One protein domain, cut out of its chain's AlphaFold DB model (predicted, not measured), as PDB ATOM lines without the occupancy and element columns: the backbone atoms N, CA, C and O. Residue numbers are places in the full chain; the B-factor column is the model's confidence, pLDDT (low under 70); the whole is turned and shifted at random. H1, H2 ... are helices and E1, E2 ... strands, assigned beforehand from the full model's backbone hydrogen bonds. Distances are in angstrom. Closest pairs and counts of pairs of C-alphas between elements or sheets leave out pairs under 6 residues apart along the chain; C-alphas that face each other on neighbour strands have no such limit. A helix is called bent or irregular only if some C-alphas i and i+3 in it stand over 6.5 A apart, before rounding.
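This is residues 270 to 311 of the 311 residues of the protein "Mitochondrial genome maintenance protein MGM101" of Rhodosporidium toruloides (UniProt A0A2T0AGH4). A bent two-stranded hairpin, E1 and E2, is continued at one end by the helix H1, whose residues 270 to 276 stick out free. After E2 the last stretch folds back, and its residues 309 to 310 pair with residues 287 to 288 of E1. The printed part has 42 residues, with one named helix and two named strands in the order H1, E1, E2; the sheet, E1 - E2, is antiparallel and the class is mixed, helices and strands. The whole is loose, with a radius of gyration of the C-alphas of 11.9 A, and spans 37 by 18 by 10 A.

Start with H1, residues 270 to 280, where every O i to N i+4 pair is within hydrogen-bond range. A tight link leads into E1, residues 281 to 288, which bends by 58 degrees at Trp 285. Another tight link leads to E2, residues 294 to 300, and the two strands form a hairpin, antiparallel at 144 degrees. Look there for N 282 and O 299, 2.9 A apart, and N 295 and O 286, also 2.9 A, both within hydrogen-bond range. The closest C-alphas of H1 and E2 are those of His 280 and Lys 300, 5.9 A apart.

Find C-alpha 270 at (-46.237, 0.081, -36.912); from there H1 runs 15.3 A to C-alpha 280. E1 begins at C-alpha 281, at (-33.780, 7.434, -40.954), and runs 20.2 A. E2 runs 18.9 A and ends at C-alpha 300, at (-30.854, 9.205, -38.345).

The C-alphas of Gln 271 and Thr 290 are the two farthest apart, at 36.9 A. The printed part has no cut, and no link between its named elements is long. Mean pLDDT of the printed part is 88.6; look to Gly 311, the chain's last residue, for the one value under 70.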
ATOM      1  N   PRO A 270     -46.952   0.524 -35.720       95.81
ATOM      2  CA  PRO A 270     -46.237   0.081 -36.912       95.81
ATOM      3  C   PRO A 270     -46.317   1.058 -38.091       95.81
ATOM      4  O   PRO A 270     -45.376   1.109 -38.890       95.81
ATOM      5  N   GLN A 271     -47.415   1.808 -38.236       96.75
ATOM      6  CA  GLN A 271     -47.572   2.776 -39.322       96.75
ATOM      7  C   GLN A 271     -46.670   3.989 -39.101       96.75
ATOM      8  O   GLN A 271     -45.871   4.319 -39.984       96.75
ATOM      9  N   PHE A 272     -46.721   4.581 -37.904       96.38
ATOM     10  CA  PHE A 272     -45.810   5.647 -37.497       96.38
ATOM     11  C   PHE A 272     -44.341   5.242 -37.673       96.38
ATOM     12  O   PHE A 272     -43.577   5.963 -38.314       96.38
ATOM     13  N   ILE A 273     -43.948   4.054 -37.196       96.25
ATOM     14  CA  ILE A 273     -42.559   3.571 -37.284       96.25
ATOM     15  C   ILE A 273     -42.078   3.512 -38.741       96.25
ATOM     16  O   ILE A 273     -40.956   3.923 -39.040       96.25
ATOM     17  N   ARG A 274     -42.902   2.993 -39.662       96.12
ATOM     18  CA  ARG A 274     -42.544   2.886 -41.090       96.12
ATOM     19  C   ARG A 274     -42.394   4.259 -41.739       96.12
ATOM     20  O   ARG A 274     -41.413   4.488 -42.449       96.12
ATOM     21  N   LYS A 275     -43.337   5.163 -41.470       96.62
ATOM     22  CA  LYS A 275     -43.307   6.537 -41.979       96.62
ATOM     23  C   LYS A 275     -42.073   7.280 -41.461       96.62
ATOM     24  O   LYS A 275     -41.252   7.732 -42.250       96.62
ATOM     25  N   PHE A 276     -41.862   7.269 -40.146       96.62
ATOM     26  CA  PHE A 276     -40.729   7.935 -39.507       96.62
ATOM     27  C   PHE A 276     -39.377   7.430 -40.022       96.62
ATOM     28  O   PHE A 276     -38.466   8.218 -40.277       96.62
ATOM     29  N   LYS A 277     -39.233   6.111 -40.216       95.38
ATOM     30  CA  LYS A 277     -38.002   5.536 -40.775       95.38
ATOM     31  C   LYS A 277     -37.731   6.006 -42.200       95.38
ATOM     32  O   LYS A 277     -36.580   6.272 -42.520       95.38
ATOM     33  N   THR A 278     -38.765   6.124 -43.028       95.25
ATOM     34  CA  THR A 278     -38.643   6.600 -44.416       95.25
ATOM     35  C   THR A 278     -38.245   8.080 -44.454       95.25
ATOM     36  O   THR A 278     -37.329   8.482 -45.182       95.25
ATOM     37  N   ASP A 279     -38.872   8.884 -43.597       95.44
ATOM     38  CA  ASP A 279     -38.729  10.339 -43.606       95.44
ATOM     39  C   ASP A 279     -37.437  10.808 -42.919       95.44
ATOM     40  O   ASP A 279     -36.774  11.715 -43.422       95.44
ATOM     41  N   HIS A 280     -37.000  10.147 -41.840       95.25
ATOM     42  CA  HIS A 280     -35.922  10.646 -40.968       95.25
ATOM     43  C   HIS A 280     -34.741   9.690 -40.758       95.25
ATOM     44  O   HIS A 280     -33.719  10.098 -40.199       95.25
ATOM     45  N   CYS A 281     -34.830   8.429 -41.188       95.31
ATOM     46  CA  CYS A 281     -33.780   7.434 -40.954       95.31
ATOM     47  C   CYS A 281     -33.193   6.896 -42.261       95.31
ATOM     48  O   CYS A 281     -33.789   6.996 -43.331       95.31
ATOM     49  N   VAL A 282     -31.989   6.337 -42.165       93.50
ATOM     50  CA  VAL A 282     -31.309   5.633 -43.254       93.50
ATOM     51  C   VAL A 282     -30.721   4.351 -42.699       93.50
ATOM     52  O   VAL A 282     -30.168   4.315 -41.596       93.50
ATOM     53  N   GLU A 283     -30.837   3.299 -43.491       92.81
ATOM     54  CA  GLU A 283     -30.133   2.052 -43.266       92.81
ATOM     55  C   GLU A 283     -28.903   2.010 -44.171       92.81
ATOM     56  O   GLU A 283     -29.014   2.209 -45.381       92.81
ATOM     57  N   ALA A 284     -27.728   1.767 -43.594       90.62
ATOM     58  CA  ALA A 284     -26.487   1.690 -44.354       90.62
ATOM     59  C   ALA A 284     -25.642   0.487 -43.935       90.62
ATOM     60  O   ALA A 284     -25.765  -0.048 -42.829       90.62
ATOM     61  N   TRP A 285     -24.779   0.059 -44.852       89.44
ATOM     62  CA  TRP A 285     -23.753  -0.933 -44.575       89.44
ATOM     63  C   TRP A 285     -22.616  -0.279 -43.810       89.44
ATOM     64  O   TRP A 285     -22.018   0.679 -44.289       89.44
ATOM     65  N   VAL A 286     -22.304  -0.826 -42.642       88.69
ATOM     66  CA  VAL A 286     -21.252  -0.309 -41.776       88.69
ATOM     67  C   VAL A 286     -20.239  -1.405 -41.514       88.69
ATOM     68  O   VAL A 286     -20.600  -2.571 -41.330       88.69
ATOM     69  N   THR A 287     -18.964  -1.034 -41.516       88.38
ATOM     70  CA  THR A 287     -17.859  -1.958 -41.260       88.38
ATOM     71  C   THR A 287     -17.339  -1.728 -39.850       88.38
ATOM     72  O   THR A 287     -17.034  -0.600 -39.464       88.38
ATOM     73  N   HIS A 288     -17.245  -2.795 -39.063       85.94
ATOM     74  CA  HIS A 288     -16.638  -2.733 -37.738       85.94
ATOM     75  C   HIS A 288     -15.124  -2.515 -37.873       85.94
ATOM     76  O   HIS A 288     -14.435  -3.365 -38.434       85.94
ATOM     77  N   ALA A 289     -14.595  -1.426 -37.321       83.81
ATOM     78  CA  ALA A 289     -13.212  -0.984 -37.503       83.81
ATOM     79  C   ALA A 289     -12.170  -2.041 -37.097       83.81
ATOM     80  O   ALA A 289     -11.159  -2.199 -37.768       83.81
ATOM     81  N   THR A 290     -12.427  -2.806 -36.028       85.06
ATOM     82  CA  THR A 290     -11.478  -3.829 -35.547       85.06
ATOM     83  C   THR A 290     -11.685  -5.226 -36.133       85.06
ATOM     84  O   THR A 290     -10.725  -5.978 -36.257       85.06
ATOM     85  N   THR A 291     -12.917  -5.611 -36.487       85.38
ATOM     86  CA  THR A 291     -13.228  -6.985 -36.933       85.38
ATOM     87  C   THR A 291     -13.480  -7.085 -38.433       85.38
ATOM     88  O   THR A 291     -13.655  -8.189 -38.940       85.38
ATOM     89  N   ASN A 292     -13.536  -5.950 -39.141       83.81
ATOM     90  CA  ASN A 292     -13.888  -5.825 -40.560       83.81
ATOM     91  C   ASN A 292     -15.221  -6.490 -40.953       83.81
ATOM     92  O   ASN A 292     -15.521  -6.671 -42.135       83.81
ATOM     93  N   LYS A 293     -16.063  -6.832 -39.972       87.50
ATOM     94  CA  LYS A 293     -17.385  -7.410 -40.212       87.50
ATOM     95  C   LYS A 293     -18.324  -6.323 -40.722       87.50
ATOM     96  O   LYS A 293     -18.456  -5.269 -40.096       87.50
ATOM     97  N   LYS A 294     -18.985  -6.601 -41.846       88.50
ATOM     98  CA  LYS A 294     -20.012  -5.735 -42.433       88.50
ATOM     99  C   LYS A 294     -21.373  -6.083 -41.841       88.50
ATOM    100  O   LYS A 294     -21.754  -7.251 -41.826       88.50
ATOM    101  N   ALA A 295     -22.108  -5.080 -41.382       88.94
ATOM    102  CA  ALA A 295     -23.474  -5.228 -40.895       88.94
ATOM    103  C   ALA A 295     -24.341  -4.072 -41.398       88.94
ATOM    104  O   ALA A 295     -23.863  -2.946 -41.534       88.94
ATOM    105  N   ARG A 296     -25.624  -4.339 -41.654       91.12
ATOM    106  CA  ARG A 296     -26.611  -3.277 -41.888       91.12
ATOM    107  C   ARG A 296     -27.002  -2.671 -40.548       91.12
ATOM    108  O   ARG A 296     -27.346  -3.408 -39.625       91.12
ATOM    109  N   ARG A 297     -26.920  -1.349 -40.433       92.06
ATOM    110  CA  ARG A 297     -27.297  -0.608 -39.225       92.06
ATOM    111  C   ARG A 297     -28.154   0.595 -39.587       92.06
ATOM    112  O   ARG A 297     -27.988   1.201 -40.647       92.06
ATOM    113  N   TRP A 298     -29.053   0.938 -38.674       93.75
ATOM    114  CA  TRP A 298     -29.902   2.118 -38.775       93.75
ATOM    115  C   TRP A 298     -29.249   3.333 -38.120       93.75
ATOM    116  O   TRP A 298     -28.611   3.216 -37.074       93.75
ATOM    117  N   ARG A 299     -29.457   4.507 -38.717       92.38
ATOM    118  CA  ARG A 299     -29.131   5.813 -38.130       92.38
ATOM    119  C   ARG A 299     -30.150   6.868 -38.553       92.38
ATOM    120  O   ARG A 299     -30.864   6.685 -39.540       92.38
ATOM    121  N   LYS A 300     -30.191   7.995 -37.839       92.81
ATOM    122  CA  LYS A 300     -30.854   9.205 -38.345       92.81
ATOM    123  C   LYS A 300     -30.103   9.748 -39.561       92.81
ATOM    124  O   LYS A 300     -28.883   9.602 -39.638       92.81
ATOM    125  N   LYS A 301     -30.823  10.413 -40.468       89.94
ATOM    126  CA  LYS A 301     -30.251  11.062 -41.662       89.94
ATOM    127  C   LYS A 301     -29.109  12.023 -41.311       89.94
ATOM    128  O   LYS A 301     -28.059  11.947 -41.948       89.94
ATOM    129  N   ASP A 302     -29.269  12.789 -40.235       87.19
ATOM    130  CA  ASP A 302     -28.314  13.827 -39.812       87.19
ATOM    131  C   ASP A 302     -27.191  13.313 -38.894       87.19
ATOM    132  O   ASP A 302     -26.224  14.020 -38.622       87.19
ATOM    133  N   ALA A 303     -27.292  12.072 -38.407       84.69
ATOM    134  CA  ALA A 303     -26.304  11.486 -37.505       84.69
ATOM    135  C   ALA A 303     -25.247  10.688 -38.279       84.69
ATOM    136  O   ALA A 303     -25.552  10.069 -39.298       84.69
ATOM    137  N   LYS A 304     -24.014  10.644 -37.766       83.69
ATOM    138  CA  LYS A 304     -22.960   9.731 -38.244       83.69
ATOM    139  C   LYS A 304     -22.984   8.430 -37.441       83.69
ATOM    140  O   LYS A 304     -23.536   8.394 -36.343       83.69
ATOM    141  N   PHE A 305     -22.396   7.364 -37.983       81.62
ATOM    142  CA  PHE A 305     -22.173   6.148 -37.200       81.62
ATOM    143  C   PHE A 305     -21.129   6.395 -36.107       81.62
ATOM    144  O   PHE A 305     -20.135   7.085 -36.331       81.62
ATOM    145  N   GLU A 306     -21.387   5.852 -34.920       81.50
ATOM    146  CA  GLU A 306     -20.474   5.928 -33.782       81.50
ATOM    147  C   GLU A 306     -19.427   4.805 -33.855       81.50
ATOM    148  O   GLU A 306     -19.723   3.678 -34.276       81.50
ATOM    149  N   TYR A 307     -18.198   5.099 -33.418       77.56
ATOM    150  CA  TYR A 307     -17.143   4.096 -33.262       77.56
ATOM    151  C   TYR A 307     -17.649   2.936 -32.376       77.56
ATOM    152  O   TYR A 307     -18.304   3.190 -31.367       77.56
ATOM    153  N   PRO A 308     -17.380   1.658 -32.705       77.81
ATOM    154  CA  PRO A 308     -16.378   1.138 -33.640       77.81
ATOM    155  C   PRO A 308     -16.858   0.964 -35.084       77.81
ATOM    156  O   PRO A 308     -16.228   0.231 -35.842       77.81
ATOM    157  N   TYR A 309     -17.973   1.571 -35.482       79.88
ATOM    158  CA  TYR A 309     -18.564   1.354 -36.795       79.88
ATOM    159  C   TYR A 309     -18.275   2.528 -37.739       79.88
ATOM    160  O   TYR A 309     -18.622   3.665 -37.442       79.88
ATOM    161  N   ASN A 310     -17.675   2.233 -38.897       71.88
ATOM    162  CA  ASN A 310     -17.361   3.218 -39.935       71.88
ATOM    163  C   ASN A 310     -18.202   2.959 -41.196       71.88
ATOM    164  O   ASN A 310     -18.259   1.816 -41.675       71.88
ATOM    165  N   GLY A 311     -18.837   4.006 -41.731       60.94
ATOM    166  CA  GLY A 311     -19.671   3.963 -42.938       60.94
ATOM    167  C   GLY A 311     -20.226   5.324 -43.324       60.94
ATOM    168  O   GLY A 311     -20.397   6.168 -42.414       60.94
TER     169      GLY A 311